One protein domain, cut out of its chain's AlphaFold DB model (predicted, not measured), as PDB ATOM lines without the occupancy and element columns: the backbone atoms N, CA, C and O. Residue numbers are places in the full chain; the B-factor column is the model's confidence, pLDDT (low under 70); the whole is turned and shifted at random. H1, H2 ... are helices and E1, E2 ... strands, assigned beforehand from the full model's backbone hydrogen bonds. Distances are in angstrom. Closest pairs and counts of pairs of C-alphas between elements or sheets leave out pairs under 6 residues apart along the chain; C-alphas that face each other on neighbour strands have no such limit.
ATOM      1  N   TYR A 190      55.445  -1.711   6.678       71.88
ATOM      2  CA  TYR A 190      56.737  -1.022   6.752       71.88
ATOM      3  C   TYR A 190      56.978  -0.007   5.621       71.88
ATOM      4  O   TYR A 190      57.878   0.822   5.741       71.88
ATOM      5  N   ILE A 191      56.208  -0.038   4.524       72.25
ATOM      6  CA  ILE A 191      56.336   0.961   3.449       72.25
ATOM      7  C   ILE A 191      55.747   2.318   3.842       72.25
ATOM      8  O   ILE A 191      55.972   3.300   3.134       72.25
ATOM      9  N   LEU A 192      54.955   2.359   4.920       76.06
ATOM     10  CA  LEU A 192      54.328   3.580   5.398       76.06
ATOM     11  C   LEU A 192      55.404   4.531   5.918       76.06
ATOM     12  O   LEU A 192      55.401   5.679   5.495       76.06
ATOM     13  N   CYS A 193      56.368   4.080   6.736       73.88
ATOM     14  CA  CYS A 193      57.475   4.916   7.237       73.88
ATOM     15  C   CYS A 193      57.005   6.307   7.729       73.88
ATOM     16  O   CYS A 193      57.603   7.331   7.389       73.88
ATOM     17  N   GLY A 194      55.893   6.361   8.471       75.44
ATOM     18  CA  GLY A 194      55.271   7.615   8.918       75.44
ATOM     19  C   GLY A 194      54.540   8.440   7.842       75.44
ATOM     20  O   GLY A 194      54.194   9.594   8.088       75.44
ATOM     21  N   THR A 195      54.297   7.882   6.656       79.44
ATOM     22  CA  THR A 195      53.528   8.499   5.561       79.44
ATOM     23  C   THR A 195      52.117   7.918   5.446       79.44
ATOM     24  O   THR A 195      51.790   6.882   6.029       79.44
ATOM     25  N   LEU A 196      51.262   8.621   4.697       84.75
ATOM     26  CA  LEU A 196      49.914   8.181   4.350       84.75
ATOM     27  C   LEU A 196      49.952   7.401   3.038       84.75
ATOM     28  O   LEU A 196      50.459   7.898   2.033       84.75
ATOM     29  N   GLN A 197      49.348   6.219   3.025       87.50
ATOM     30  CA  GLN A 197      49.078   5.480   1.799       87.50
ATOM     31  C   GLN A 197      47.613   5.651   1.408       87.50
ATOM     32  O   GLN A 197      46.730   5.327   2.199       87.50
ATOM     33  N   ALA A 198      47.345   6.096   0.179       90.25
ATOM     34  CA  ALA A 198      46.010   5.997  -0.405       90.25
ATOM     35  C   ALA A 198      45.687   4.515  -0.655       90.25
ATOM     36  O   ALA A 198      46.286   3.884  -1.523       90.25
ATOM     37  N   SER A 199      44.792   3.938   0.145       89.31
ATOM     38  CA  SER A 199      44.400   2.527   0.054       89.31
ATOM     39  C   SER A 199      43.198   2.306  -0.860       89.31
ATOM     40  O   SER A 199      43.069   1.236  -1.456       89.31
ATOM     41  N   LEU A 200      42.341   3.317  -1.010       92.56
ATOM     42  CA  LEU A 200      41.235   3.313  -1.962       92.56
ATOM     43  C   LEU A 200      40.925   4.736  -2.417       92.56
ATOM     44  O   LEU A 200      40.804   5.636  -1.588       92.56
ATOM     45  N   ILE A 201      40.736   4.911  -3.720       93.44
ATOM     46  CA  ILE A 201      40.267   6.149  -4.334       93.44
ATOM     47  C   ILE A 201      39.014   5.850  -5.146       93.44
ATOM     48  O   ILE A 201      38.980   4.921  -5.956       93.44
ATOM     49  N   GLU A 202      37.988   6.663  -4.933       93.19
ATOM     50  CA  GLU A 202      36.716   6.595  -5.641       93.19
ATOM     51  C   GLU A 202      36.346   7.977  -6.178       93.19
ATOM     52  O   GLU A 202      36.577   8.994  -5.524       93.19
ATOM     53  N   GLY A 203      35.769   8.021  -7.378       91.19
ATOM     54  CA  GLY A 203      35.202   9.247  -7.928       91.19
ATOM     55  C   GLY A 203      33.842   9.527  -7.298       91.19
ATOM     56  O   GLY A 203      33.001   8.633  -7.202       91.19
ATOM     57  N   ILE A 204      33.615  10.768  -6.883       92.12
ATOM     58  CA  ILE A 204      32.290  11.259  -6.498       92.12
ATOM     59  C   ILE A 204      31.586  11.655  -7.796       92.12
ATOM     60  O   ILE A 204      32.063  12.551  -8.487       92.12
ATOM     61  N   MET A 205      30.493  10.979  -8.147       89.94
ATOM     62  CA  MET A 205      29.762  11.218  -9.395       89.94
ATOM     63  C   MET A 205      28.528  12.094  -9.152       89.94
ATOM     64  O   MET A 205      27.709  11.763  -8.297       89.94
ATOM     65  N   GLU A 206      28.363  13.157  -9.938       90.94
ATOM     66  CA  GLU A 206      27.160  13.999  -9.990       90.94
ATOM     67  C   GLU A 206      26.812  14.283 -11.453       90.94
ATOM     68  O   GLU A 206      27.696  14.598 -12.244       90.94
ATOM     69  N   ASP A 207      25.540  14.121 -11.833       88.56
ATOM     70  CA  ASP A 207      25.055  14.336 -13.207       88.56
ATOM     71  C   ASP A 207      25.913  13.652 -14.298       88.56
ATOM     72  O   ASP A 207      26.225  14.236 -15.333       88.56
ATOM     73  N   GLU A 208      26.317  12.399 -14.051       84.38
ATOM     74  CA  GLU A 208      27.205  11.593 -14.918       84.38
ATOM     75  C   GLU A 208      28.637  12.143 -15.095       84.38
ATOM     76  O   GLU A 208      29.418  11.602 -15.880       84.38
ATOM     77  N   ALA A 209      29.026  13.161 -14.327       85.44
ATOM     78  CA  ALA A 209      30.373  13.716 -14.295       85.44
ATOM     79  C   ALA A 209      31.073  13.422 -12.960       85.44
ATOM     80  O   ALA A 209      30.446  13.313 -11.908       85.44
ATOM     81  N   VAL A 210      32.403  13.309 -12.992       86.94
ATOM     82  CA  VAL A 210      33.206  13.246 -11.763       86.94
ATOM     83  C   VAL A 210      33.206  14.643 -11.141       86.94
ATOM     84  O   VAL A 210      33.760  15.574 -11.720       86.94
ATOM     85  N   ALA A 211      32.582  14.788  -9.976       91.50
ATOM     86  CA  ALA A 211      32.470  16.028  -9.209       91.50
ATOM     87  C   ALA A 211      33.498  16.126  -8.069       91.50
ATOM     88  O   ALA A 211      33.638  17.173  -7.443       91.50
ATOM     89  N   GLY A 212      34.223  15.047  -7.778       92.25
ATOM     90  CA  GLY A 212      35.237  15.021  -6.732       92.25
ATOM     91  C   GLY A 212      35.874  13.653  -6.559       92.25
ATOM     92  O   GLY A 212      35.621  12.726  -7.329       92.25
ATOM     93  N   ILE A 213      36.683  13.521  -5.516       93.12
ATOM     94  CA  ILE A 213      37.333  12.278  -5.120       93.12
ATOM     95  C   ILE A 213      37.091  11.988  -3.643       93.12
ATOM     96  O   ILE A 213      37.112  12.875  -2.790       93.12
ATOM     97  N   LYS A 214      36.907  10.711  -3.344       94.81
ATOM     98  CA  LYS A 214      36.932  10.150  -2.002       94.81
ATOM     99  C   LYS A 214      38.178   9.295  -1.872       94.81
ATOM    100  O   LYS A 214      38.418   8.427  -2.708       94.81
ATOM    101  N   VAL A 215      38.955   9.528  -0.825       94.81
ATOM    102  CA  VAL A 215      40.195   8.806  -0.556       94.81
ATOM    103  C   VAL A 215      40.137   8.185   0.830       94.81
ATOM    104  O   VAL A 215      39.815   8.848   1.817       94.81
ATOM    105  N   ILE A 216      40.461   6.900   0.903       94.50
ATOM    106  CA  ILE A 216      40.759   6.206   2.150       94.50
ATOM    107  C   ILE A 216      42.274   6.183   2.289       94.50
ATOM    108  O   ILE A 216      42.973   5.623   1.446       94.50
ATOM    109  N   TYR A 217      42.778   6.799   3.350       92.06
ATOM    110  CA  TYR A 217      44.181   6.746   3.722       92.06
ATOM    111  C   TYR A 217      44.406   5.720   4.815       92.06
ATOM    112  O   TYR A 217      43.602   5.610   5.736       92.06
ATOM    113  N   THR A 218      45.535   5.028   4.745       90.00
ATOM    114  CA  THR A 218      46.058   4.172   5.808       90.00
ATOM    115  C   THR A 218      47.379   4.757   6.299       90.00
ATOM    116  O   THR A 218      48.224   5.132   5.485       90.00
ATOM    117  N   CYS A 219      47.575   4.832   7.614       86.69
ATOM    118  CA  CYS A 219      48.866   5.177   8.213       86.69
ATOM    119  C   CYS A 219      49.179   4.302   9.424       86.69
ATOM    120  O   CYS A 219      48.299   3.637   9.977       86.69
ATOM    121  N   GLU A 220      50.440   4.342   9.840       85.88
ATOM    122  CA  GLU A 220      50.881   3.767  11.106       85.88
ATOM    123  C   GLU A 220      50.265   4.544  12.274       85.88
ATOM    124  O   GLU A 220      50.082   5.763  12.225       85.88
ATOM    125  N   ASN A 221      49.926   3.811  13.322       80.19
ATOM    126  CA  ASN A 221      49.375   4.309  14.560       80.19
ATOM    127  C   ASN A 221      50.237   3.790  15.711       80.19
ATOM    128  O   ASN A 221      50.560   2.603  15.798       80.19
ATOM    129  N   VAL A 222      50.625   4.708  16.589       71.12
ATOM    130  CA  VAL A 222      51.322   4.387  17.829       71.12
ATOM    131  C   VAL A 222      50.246   4.320  18.902       71.12
ATOM    132  O   VAL A 222      49.786   5.349  19.394       71.12
ATOM    133  N   ASP A 223      49.779   3.115  19.223       65.69
ATOM    134  CA  ASP A 223      48.845   2.938  20.332       65.69
ATOM    135  C   ASP A 223      49.600   3.082  21.661       65.69
ATOM    136  O   ASP A 223      50.191   2.133  22.171       65.69
ATOM    137  N   ASP A 224      49.537   4.274  22.263       57.94
ATOM    138  CA  ASP A 224      50.116   4.570  23.588       57.94
ATOM    139  C   ASP A 224      49.480   3.751  24.738       57.94
ATOM    140  O   ASP A 224      49.919   3.824  25.887       57.94
ATOM    141  N   THR A 225      48.427   2.975  24.459       59.53
ATOM    142  CA  THR A 225      47.623   2.258  25.461       59.53
ATOM    143  C   THR A 225      47.822   0.742  25.470       59.53
ATOM    144  O   THR A 225      47.297   0.075  26.363       59.53
ATOM    145  N   SER A 226      48.578   0.167  24.528       55.91
ATOM    146  CA  SER A 226      48.790  -1.281  24.492       55.91
ATOM    147  C   SER A 226      50.006  -1.702  25.324       55.91
ATOM    148  O   SER A 226      51.143  -1.403  24.979       55.91
ATOM    149  N   GLU A 227      49.783  -2.506  26.371       56.72
ATOM    150  CA  GLU A 227      50.838  -3.219  27.123       56.72
ATOM    151  C   GLU A 227      51.598  -4.261  26.267       56.72
ATOM    152  O   GLU A 227      52.569  -4.876  26.715       56.72
ATOM    153  N   SER A 228      51.165  -4.476  25.020       56.88
ATOM    154  CA  SER A 228      51.802  -5.386  24.075       56.88
ATOM    155  C   SER A 228      52.968  -4.697  23.378       56.88
ATOM    156  O   SER A 228      52.783  -3.825  22.538       56.88
ATOM    157  N   ARG A 229      54.188  -5.141  23.690       54.75
ATOM    158  CA  ARG A 229      55.408  -4.804  22.943       54.75
ATOM    159  C   ARG A 229      55.436  -5.532  21.590       54.75
ATOM    160  O   ARG A 229      56.324  -6.350  21.356       54.75
ATOM    161  N   SER A 230      54.450  -5.309  20.721       60.00
ATOM    162  CA  SER A 230      54.615  -5.678  19.315       60.00
ATOM    163  C   SER A 230      55.620  -4.711  18.695       60.00
ATOM    164  O   SER A 230      55.506  -3.501  18.853       60.00
ATOM    165  N   ASN A 231      56.627  -5.238  17.994       60.00
ATOM    166  CA  ASN A 231      57.565  -4.406  17.228       60.00
ATOM    167  C   ASN A 231      56.918  -3.807  15.962       60.00
ATOM    168  O   ASN A 231      57.572  -3.049  15.252       60.00
ATOM    169  N   GLU A 232      55.666  -4.162  15.665       65.31
ATOM    170  CA  GLU A 232      54.894  -3.649  14.535       65.31
ATOM    171  C   GLU A 232      53.861  -2.635  15.030       65.31
ATOM    172  O   GLU A 232      53.116  -2.907  15.978       65.31
ATOM    173  N   LEU A 233      53.845  -1.466  14.383       70.88
ATOM    174  CA  LEU A 233      52.858  -0.415  14.608       70.88
ATOM    175  C   LEU A 233      51.498  -0.868  14.071       70.88
ATOM    176  O   LEU A 233      51.415  -1.456  12.987       70.88
ATOM    177  N   SER A 234      50.425  -0.586  14.815       79.25
ATOM    178  CA  SER A 234      49.070  -0.811  14.310       79.25
ATOM    179  C   SER A 234      48.806   0.139  13.137       79.25
ATOM    180  O   SER A 234      49.498   1.141  12.965       79.25
ATOM    181  N   THR A 235      47.836  -0.174  12.278       83.12
ATOM    182  CA  THR A 235      47.438   0.735  11.193       83.12
ATOM    183  C   THR A 235      46.050   1.285  11.456       83.12
ATOM    184  O   THR A 235      45.187   0.602  12.010       83.12
ATOM    185  N   LYS A 236      45.827   2.538  11.062       87.00
ATOM    186  CA  LYS A 236      44.530   3.203  11.166       87.00
ATOM    187  C   LYS A 236      44.145   3.814   9.830       87.00
ATOM    188  O   LYS A 236      45.005   4.290   9.087       87.00
ATOM    189  N   THR A 237      42.848   3.794   9.544       90.19
ATOM    190  CA  THR A 237      42.284   4.361   8.325       90.19
ATOM    191  C   THR A 237      41.595   5.697   8.581       90.19
ATOM    192  O   THR A 237      40.982   5.914   9.629       90.19
ATOM    193  N   TYR A 238      41.694   6.593   7.603       89.62
ATOM    194  CA  TYR A 238      41.069   7.912   7.598       89.62
ATOM    195  C   TYR A 238      40.391   8.144   6.254       89.62
ATOM    196  O   TYR A 238      40.895   7.719   5.219       89.62
ATOM    197  N   HIS A 239      39.247   8.819   6.270       93.62
ATOM    198  CA  HIS A 239      38.463   9.095   5.072       93.62
ATOM    199  C   HIS A 239      38.507  10.586   4.770       93.62
ATOM    200  O   HIS A 239      38.273  11.399   5.665       93.62
ATOM    201  N   VAL A 240      38.783  10.924   3.516       94.19
ATOM    202  CA  VAL A 240      38.817  12.300   3.026       94.19
ATOM    203  C   VAL A 240      37.973  12.392   1.763       94.19
ATOM    204  O   VAL A 240      38.051  11.521   0.901       94.19
ATOM    205  N   GLU A 241      37.169  13.440   1.653       94.94
ATOM    206  CA  GLU A 241      36.395  13.765   0.454       94.94
ATOM    207  C   GLU A 241      36.779  15.174   0.006       94.94
ATOM    208  O   GLU A 241      36.889  16.074   0.836       94.94
ATOM    209  N   ILE A 242      37.031  15.338  -1.290       93.62
ATOM    210  CA  ILE A 242      37.428  16.605  -1.910       93.62
ATOM    211  C   ILE A 242      36.607  16.765  -3.175       93.62
ATOM    212  O   ILE A 242      36.559  15.852  -4.001       93.62
ATOM    213  N   ARG A 243      35.974  17.918  -3.350       93.12
ATOM    214  CA  ARG A 243      35.159  18.229  -4.521       93.12
ATOM    215  C   ARG A 243      35.896  19.177  -5.452       93.12
ATOM    216  O   ARG A 243      36.681  20.029  -5.041       93.12
ATOM    217  N   PHE A 244      35.658  19.018  -6.748       89.56
ATOM    218  CA  PHE A 244      36.163  19.961  -7.731       89.56
ATOM    219  C   PHE A 244      35.443  21.297  -7.554       89.56
ATOM    220  O   PHE A 244      34.217  21.361  -7.599       89.56
ATOM    221  N   GLY A 245      36.222  22.356  -7.341       87.81
ATOM    222  CA  GLY A 245      35.712  23.680  -6.981       87.81
ATOM    223  C   GLY A 245      35.800  24.009  -5.489       87.81
ATOM    224  O   GLY A 245      35.507  25.149  -5.135       87.81
ATOM    225  N   ASP A 246      36.234  23.071  -4.634       90.19
ATOM    226  CA  ASP A 246      36.559  23.373  -3.235       90.19
ATOM    227  C   ASP A 246      37.642  24.454  -3.144       90.19
ATOM    228  O   ASP A 246      38.564  24.514  -3.967       90.19
ATOM    229  N   SER A 247      37.542  25.312  -2.123       88.75
ATOM    230  CA  SER A 247      38.563  26.329  -1.892       88.75
ATOM    231  C   SER A 247      39.851  25.694  -1.371       88.75
ATOM    232  O   SER A 247      39.860  24.621  -0.772       88.75
ATOM    233  N   GLU A 248      40.968  26.393  -1.524       87.62
ATOM    234  CA  GLU A 248      42.259  25.938  -0.998       87.62
ATOM    235  C   GLU A 248      42.241  25.705   0.513       87.62
ATOM    236  O   GLU A 248      42.927  24.809   1.008       87.62
ATOM    237  N   ASN A 249      41.456  26.503   1.245       89.31
ATOM    238  CA  ASN A 249      41.283  26.345   2.683       89.31
ATOM    239  C   ASN A 249      40.550  25.041   3.002       89.31
ATOM    240  O   ASN A 249      40.945  24.358   3.943       89.31
ATOM    241  N   ASP A 250      39.544  24.671   2.206       92.00
ATOM    242  CA  ASP A 250      38.807  23.414   2.371       92.00
ATOM    243  C   ASP A 250      39.715  22.218   2.061       92.00
ATOM    244  O   ASP A 250      39.824  21.292   2.866       92.00
ATOM    245  N   VAL A 251      40.467  22.283   0.954       91.69
ATOM    246  CA  VAL A 251      41.443  21.248   0.575       91.69
ATOM    247  C   VAL A 251      42.530  21.097   1.645       91.69
ATOM    248  O   VAL A 251      42.856  19.979   2.043       91.69
ATOM    249  N   THR A 252      43.064  22.206   2.164       91.88
ATOM    250  CA  THR A 252      44.089  22.188   3.223       91.88
ATOM    251  C   THR A 252      43.520  21.698   4.553       91.88
ATOM    252  O   THR A 252      44.206  20.989   5.284       91.88
ATOM    253  N   ALA A 253      42.271  22.031   4.884       92.75
ATOM    254  CA  ALA A 253      41.608  21.517   6.080       92.75
ATOM    255  C   ALA A 253      41.380  19.998   5.996       92.75
ATOM    256  O   ALA A 253      41.473  19.309   7.012       92.75
ATOM    257  N   ALA A 254      41.120  19.480   4.793       91.81
ATOM    258  CA  ALA A 254      40.857  18.069   4.544       91.81
ATOM    259  C   ALA A 254      42.136  17.210   4.447       91.81
ATOM    260  O   ALA A 254      42.197  16.129   5.032       91.81
ATOM    261  N   LEU A 255      43.158  17.673   3.716       90.56
ATOM    262  CA  LEU A 255      44.396  16.923   3.447       90.56
ATOM    263  C   LEU A 255      45.603  17.363   4.283       90.56
ATOM    264  O   LEU A 255      46.612  16.658   4.323       90.56
ATOM    265  N   GLY A 256      45.533  18.524   4.927       90.62
ATOM    266  CA  GLY A 256      46.688  19.177   5.529       90.62
ATOM    267  C   GLY A 256      47.567  19.895   4.500       90.62
ATOM    268  O   GLY A 256      47.161  20.189   3.372       90.62
ATOM    269  N   SER A 257      48.797  20.202   4.911       90.25
ATOM    270  CA  SER A 257      49.748  20.954   4.091       90.25
ATOM    271  C   SER A 257      50.211  20.158   2.862       90.25
ATOM    272  O   SER A 257      50.554  18.980   2.993       90.25
ATOM    273  N   PRO A 258      50.305  20.789   1.678       91.81
ATOM    274  CA  PRO A 258      50.815  20.128   0.484       91.81
ATOM    275  C   PRO A 258      52.316  19.845   0.581       91.81
ATOM    276  O   PRO A 258      53.073  20.580   1.217       91.81
ATOM    277  N   ALA A 259      52.775  18.813  -0.129       89.50
ATOM    278  CA  ALA A 259      54.198  18.488  -0.228       89.50
ATOM    279  C   ALA A 259      54.977  19.556  -1.012       89.50
ATOM    280  O   ALA A 259      56.163  19.784  -0.764       89.50
ATOM    281  N   LYS A 260      54.328  20.199  -1.989       90.38
ATOM    282  CA  LYS A 260      54.891  21.320  -2.746       90.38
ATOM    283  C   LYS A 260      53.784  22.199  -3.319       90.38
ATOM    284  O   LYS A 260      52.712  21.703  -3.642       90.38
ATOM    285  N   ILE A 261      54.072  23.483  -3.490       90.81
ATOM    286  CA  ILE A 261      53.208  24.433  -4.193       90.81
ATOM    287  C   ILE A 261      53.899  24.789  -5.508       90.81
ATOM    288  O   ILE A 261      55.106  25.058  -5.528       90.81
ATOM    289  N   TYR A 262      53.156  24.738  -6.607       87.38
ATOM    290  CA  TYR A 262      53.638  25.121  -7.929       87.38
ATOM    291  C   TYR A 262      52.871  26.334  -8.414       87.38
ATOM    292  O   TYR A 262      51.655  26.367  -8.291       87.38
ATOM    293  N   HIS A 263      53.576  27.294  -9.002       85.94
ATOM    294  CA  HIS A 263      52.959  28.459  -9.624       85.94
ATOM    295  C   HIS A 263      52.816  28.223 -11.123       85.94
ATOM    296  O   HIS A 263      53.749  27.732 -11.770       85.94
ATOM    297  N   LYS A 264      51.654  28.574 -11.672       82.88
ATOM    298  CA  LYS A 264      51.428  28.622 -13.112       82.88
ATOM    299  C   LYS A 264      52.441  29.605 -13.696       82.88
ATOM    300  O   LYS A 264      52.610  30.719 -13.204       82.88
ATOM    301  N   SER A 265      53.184  29.173 -14.705       69.44
ATOM    302  CA  SER A 265      54.110  30.063 -15.398       69.44
ATOM    303  C   SER A 265      53.302  31.094 -16.180       69.44
ATOM    304  O   SER A 265      52.568  30.710 -17.088       69.44
ATOM    305  N   GLU A 266      53.451  32.377 -15.841       57.53
ATOM    306  CA  GLU A 266      52.868  33.475 -16.613       57.53
ATOM    307  C   GLU A 266      53.310  33.372 -18.077       57.53
ATOM    308  O   GLU A 266      54.508  33.353 -18.391       57.53
ATOM    309  N   ASP A 267      52.340  33.321 -18.986       54.78
ATOM    310  CA  ASP A 267      52.613  33.391 -20.413       54.78
ATOM    311  C   ASP A 267      53.061  34.829 -20.729       54.78
ATOM    312  O   ASP A 267      52.268  35.763 -20.745       54.78
ATOM    313  N   LYS A 268      54.360  35.078 -20.928       53.28
ATOM    314  CA  LYS A 268      54.910  36.451 -21.052       53.28
ATOM    315  C   LYS A 268      54.514  37.186 -22.351       53.28
ATOM    316  O   LYS A 268      55.062  38.247 -22.645       53.28
ATOM    317  N   MET A 269      53.570  36.655 -23.135       48.38
ATOM    318  CA  MET A 269      53.066  37.229 -24.394       48.38
ATOM    319  C   MET A 269      51.585  37.669 -24.335       48.38
ATOM    320  O   MET A 269      50.886  37.657 -25.347       48.38
ATOM    321  N   LEU A 270      51.085  38.122 -23.180       54.16
ATOM    322  CA  LEU A 270      49.686  38.573 -23.025       54.16
ATOM    323  C   LEU A 270      49.368  39.960 -23.624       54.16
ATOM    324  O   LEU A 270      48.205  40.344 -23.712       54.16
ATOM    325  N   ILE A 271      50.367  40.711 -24.098       54.03
ATOM    326  CA  ILE A 271      50.204  42.111 -24.549       54.03
ATOM    327  C   ILE A 271      49.452  42.220 -25.899       54.03
ATOM    328  O   ILE A 271      48.984  43.295 -26.265       54.03
ATOM    329  N   GLN A 272      49.306  41.122 -26.652       54.91
ATOM    330  CA  GLN A 272      48.690  41.142 -27.990       54.91
ATOM    331  C   GLN A 272      47.227  40.680 -28.038       54.91
ATOM    332  O   GLN A 272      46.613  40.726 -29.105       54.91
ATOM    333  N   ARG A 273      46.639  40.233 -26.923       53.56
ATOM    334  CA  ARG A 273      45.248  39.762 -26.921       53.56
ATOM    335  C   ARG A 273      44.305  40.922 -26.587       53.56
ATOM    336  O   ARG A 273      44.407  41.540 -25.534       53.56
ATOM    337  N   GLY A 274      43.430  41.254 -27.540       57.88
ATOM    338  CA  GLY A 274      42.494  42.382 -27.473       57.88
ATOM    339  C   GLY A 274      41.409  42.247 -26.396       57.88
ATOM    340  O   GLY A 274      41.434  41.359 -25.552       57.88
ATOM    341  N   THR A 275      40.414  43.133 -26.438       58.50
ATOM    342  CA  THR A 275      39.384  43.327 -25.396       58.50
ATOM    343  C   THR A 275      38.598  42.076 -24.983       58.50
ATOM    344  O   THR A 275      38.191  42.010 -23.831       58.50
ATOM    345  N   ALA A 276      38.455  41.065 -25.846       57.28
ATOM    346  CA  ALA A 276      37.835  39.778 -25.496       57.28
ATOM    347  C   ALA A 276      38.620  38.985 -24.430       57.28
ATOM    348  O   ALA A 276      38.044  38.199 -23.689       57.28
ATOM    349  N   TYR A 277      39.932  39.213 -24.308       56.62
ATOM    350  CA  TYR A 277      40.759  38.587 -23.275       56.62
ATOM    351  C   TYR A 277      40.594  39.260 -21.905       56.62
ATOM    352  O   TYR A 277      40.836  38.623 -20.893       56.62
ATOM    353  N   LYS A 278      40.109  40.510 -21.834       53.94
ATOM    354  CA  LYS A 278      39.810  41.166 -20.547       53.94
ATOM    355  C   LYS A 278      38.622  40.534 -19.821       53.94
ATOM    356  O   LYS A 278      38.618  40.493 -18.602       53.94
ATOM    357  N   GLU A 279      37.634  40.028 -20.555       56.09
ATOM    358  CA  GLU A 279      36.503  39.303 -19.959       56.09
ATOM    359  C   GLU A 279      36.932  37.924 -19.432       56.09
ATOM    360  O   GLU A 279      36.457  37.499 -18.383       56.09
ATOM    361  N   VAL A 280      37.890  37.274 -20.106       56.81
ATOM    362  CA  VAL A 280      38.539  36.040 -19.630       56.81
ATOM    363  C   VAL A 280      39.416  36.320 -18.407       56.81
ATOM    364  O   VAL A 280      39.301  35.606 -17.422       56.81
ATOM    365  N   LEU A 281      40.201  37.403 -18.414       52.78
ATOM    366  CA  LEU A 281      41.004  37.832 -17.263       52.78
ATOM    367  C   LEU A 281      40.145  38.133 -16.029       52.78
ATOM    368  O   LEU A 281      40.519  37.736 -14.939       52.78
ATOM    369  N   ASN A 282      38.974  38.759 -16.177       50.97
ATOM    370  CA  ASN A 282      38.069  39.009 -15.045       50.97
ATOM    371  C   ASN A 282      37.458  37.710 -14.469       50.97
ATOM    372  O   ASN A 282      37.102  37.659 -13.292       50.97
ATOM    373  N   ALA A 283      37.317  36.662 -15.290       55.66
ATOM    374  CA  ALA A 283      36.912  35.328 -14.839       55.66
ATOM    375  C   ALA A 283      38.090  34.538 -14.226       55.66
ATOM    376  O   ALA A 283      37.885  33.758 -13.298       55.66
ATOM    377  N   GLU A 284      39.315  34.768 -14.710       53.94
ATOM    378  CA  GLU A 284      40.569  34.213 -14.181       53.94
ATOM    379  C   GLU A 284      41.078  34.955 -12.927       53.94
ATOM    380  O   GLU A 284      41.795  34.355 -12.140       53.94
ATOM    381  N   GLU A 285      40.655  36.199 -12.661       53.22
ATOM    382  CA  GLU A 285      41.032  36.993 -11.468       53.22
ATOM    383  C   GLU A 285      40.644  36.321 -10.136       53.22
ATOM    384  O   GLU A 285      41.175  36.672  -9.085       53.22
ATOM    385  N   HIS A 286      39.726  35.349 -10.170       54.88
ATOM    386  CA  HIS A 286      39.311  34.553  -9.008       54.88
ATOM    387  C   HIS A 286      39.940  33.151  -8.977       54.88
ATOM    388  O   HIS A 286      39.622  32.363  -8.087       54.88
ATOM    389  N   GLN A 287      40.799  32.810  -9.941       63.47
ATOM    390  CA  GLN A 287      41.529  31.548  -9.950       63.47
ATOM    391  C   GLN A 287      42.944  31.748  -9.434       63.47
ATOM    392  O   GLN A 287      43.672  32.637  -9.859       63.47
ATOM    393  N   SER A 288      43.358  30.860  -8.544       68.50
ATOM    394  CA  SER A 288      44.705  30.876  -8.002       68.50
ATOM    395  C   SER A 288      45.748  30.612  -9.090       68.50
ATOM    396  O   SER A 288      45.630  29.682  -9.902       68.50
ATOM    397  N   ASP A 289      46.826  31.395  -9.054       80.69
ATOM    398  CA  ASP A 289      48.007  31.234  -9.914       80.69
ATOM    399  C   ASP A 289      48.936  30.109  -9.441       80.69
ATOM    400  O   ASP A 289      50.087  30.002  -9.866       80.69
ATOM    401  N   TYR A 290      48.461  29.253  -8.543       84.56
ATOM    402  CA  TYR A 290      49.195  28.108  -8.038       84.56
ATOM    403  C   TYR A 290      48.298  26.892  -7.856       84.56
ATOM    404  O   TYR A 290      47.075  26.977  -7.923       84.56
ATOM    405  N   PHE A 291      48.936  25.748  -7.639       86.56
ATOM    406  CA  PHE A 291      48.277  24.490  -7.334       86.56
ATOM    407  C   PHE A 291      49.083  23.682  -6.311       86.56
ATOM    408  O   PHE A 291      50.308  23.827  -6.174       86.56
ATOM    409  N   PHE A 292      48.372  22.848  -5.554       90.19
ATOM    410  CA  PHE A 292      48.913  22.051  -4.459       90.19
ATOM    411  C   PHE A 292      49.306  20.655  -4.929       90.19
ATOM    412  O   PHE A 292      48.522  19.921  -5.524       90.19
ATOM    413  N   ASN A 293      50.530  20.248  -4.615       90.88
ATOM    414  CA  ASN A 293      51.015  18.915  -4.915       90.88
ATOM    415  C   ASN A 293      51.009  18.046  -3.657       90.88
ATOM    416  O   ASN A 293      51.794  18.277  -2.737       90.88
ATOM    417  N   TYR A 294      50.186  17.001  -3.668       91.75
ATOM    418  CA  TYR A 294      50.062  16.007  -2.601       91.75
ATOM    419  C   TYR A 294      50.697  14.666  -3.002       91.75
ATOM    420  O   TYR A 294      50.247  13.601  -2.587       91.75
ATOM    421  N   PHE A 295      51.756  14.697  -3.824       90.75
ATOM    422  CA  PHE A 295      52.356  13.498  -4.424       90.75
ATOM    423  C   PHE A 295      52.750  12.418  -3.403       90.75
ATOM    424  O   PHE A 295      52.620  11.225  -3.674       90.75
ATOM    425  N   SER A 296      53.200  12.805  -2.205       88.06
ATOM    426  CA  SER A 296      53.500  11.861  -1.116       88.06
ATOM    427  C   SER A 296      52.274  11.079  -0.633       88.06
ATOM    428  O   SER A 296      52.437   9.982  -0.119       88.06
ATOM    429  N   MET A 297      51.071  11.613  -0.846       89.00
ATOM    430  CA  MET A 297      49.777  11.005  -0.526       89.00
ATOM    431  C   MET A 297      49.136  10.310  -1.742       89.00
ATOM    432  O   MET A 297      47.996   9.876  -1.667       89.00
ATOM    433  N   GLY A 298      49.832  10.206  -2.881       88.00
ATOM    434  CA  GLY A 298      49.281   9.581  -4.094       88.00
ATOM    435  C   GLY A 298      48.327  10.477  -4.897       88.00
ATOM    436  O   GLY A 298      47.652   9.998  -5.808       88.00
ATOM    437  N   LEU A 299      48.283  11.781  -4.597       87.62
ATOM    438  CA  LEU A 299      47.462  12.763  -5.310       87.62
ATOM    439  C   LEU A 299      48.330  13.829  -5.985       87.62
ATOM    440  O   LEU A 299      49.310  14.302  -5.419       87.62
ATOM    441  N   VAL A 300      47.951  14.256  -7.185       76.06
ATOM    442  CA  VAL A 300      48.569  15.392  -7.886       76.06
ATOM    443  C   VAL A 300      47.434  16.250  -8.437       76.06
ATOM    444  O   VAL A 300      46.525  15.689  -9.049       76.06
ATOM    445  N   SER A 301      47.463  17.565  -8.175       59.81
ATOM    446  CA  SER A 301      46.571  18.537  -8.833       59.81
ATOM    447  C   SER A 301      47.221  19.164 -10.057       59.81
ATOM    448  O   SER A 301      48.476  19.180 -10.105       59.81
TER     449      SER A 301
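This is residues 190 to 301 of the 301 residues of an uncharacterized protein of Rhabditophanes sp. KR3021 (UniProt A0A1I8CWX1). What is the main shape? A long, twisted sheet of three strands, E1, E2 and E3, has the short helix H1 packed on its edge strand E3, with a small two-stranded ribbon, E4 and E5, near H1. Residues 224 to 231 stick out as a loop, and residues 267 to 287, which include H2, stick out as an arm at the far end of the long axis. What is it made of? The printed part has 112 residues with two named helices and five named strands, in the order E1 E2 E3 H1 E4 H2 E5; the class is mixed, helices and strands, and both sheets, E1 - E2 - E3 and E4 - E5, are antiparallel. How compact is it? It is only just extended, close to loose, with a radius of gyration of the C-alphas of 19.9 A and spans of 71 by 34 by 20 A.

How do the first three strands pair? E1, residues 197 to 206, E2, residues 209 to 221, and E3, residues 234 to 243, form a meander, each strand the antiparallel neighbour of the one before. E1 and E2 are a hairpin at 159 degrees, with N 204 and O 212 at 2.8 A; E2 and E3 are a hairpin at 160 degrees, with N 217 and O 238 at 2.8 A. Where is the first helix? H1, residues 248 to 255, is on this sheet, at a height over the sheet of 8.1 A, and it touches E3, the closest C-alphas being those of Val 240 and Ala 254, 6.3 A apart. What of the rest? E4, residues 260 to 263, and E5, residues 290 to 294, are antiparallel at 157 degrees, with N 293 and O 260 at 2.8 A; H1 and E5 are near each other, with 5 pairs of C-alphas within 10 A. H2, residues 276 to 284, is apart from H1 and not on the three-stranded sheet; every O i to N i+4 pair is within hydrogen-bond range in H1, and 4 of 5 in H2.

Where does E1 begin? C-alpha 197 is at (49.078, 5.480, 1.799); E1 is 26.3 A long and bends by 51 degrees at residue 200. How long are the others? E2 measures 35.8 A, E3 30.2 A, H1 10.3 A, E4 10.1 A, H2 12.9 A and E5 13.3 A, from first to last C-alpha. Where does E5 end? C-alpha 294 is at (50.062, 16.007, -2.601).

How far does it reach? The two C-alphas farthest apart are those of Glu 227 and Gly 274, 71.6 A. Is it unbroken? The printed part has no cut; the links E2 to E3 and E4 to H2, 12 residues each, are long. Where is confidence low? pLDDT is under 70 at residues 223 to 232, 265 to 288 and 301, and its mean over the printed part is 78.2.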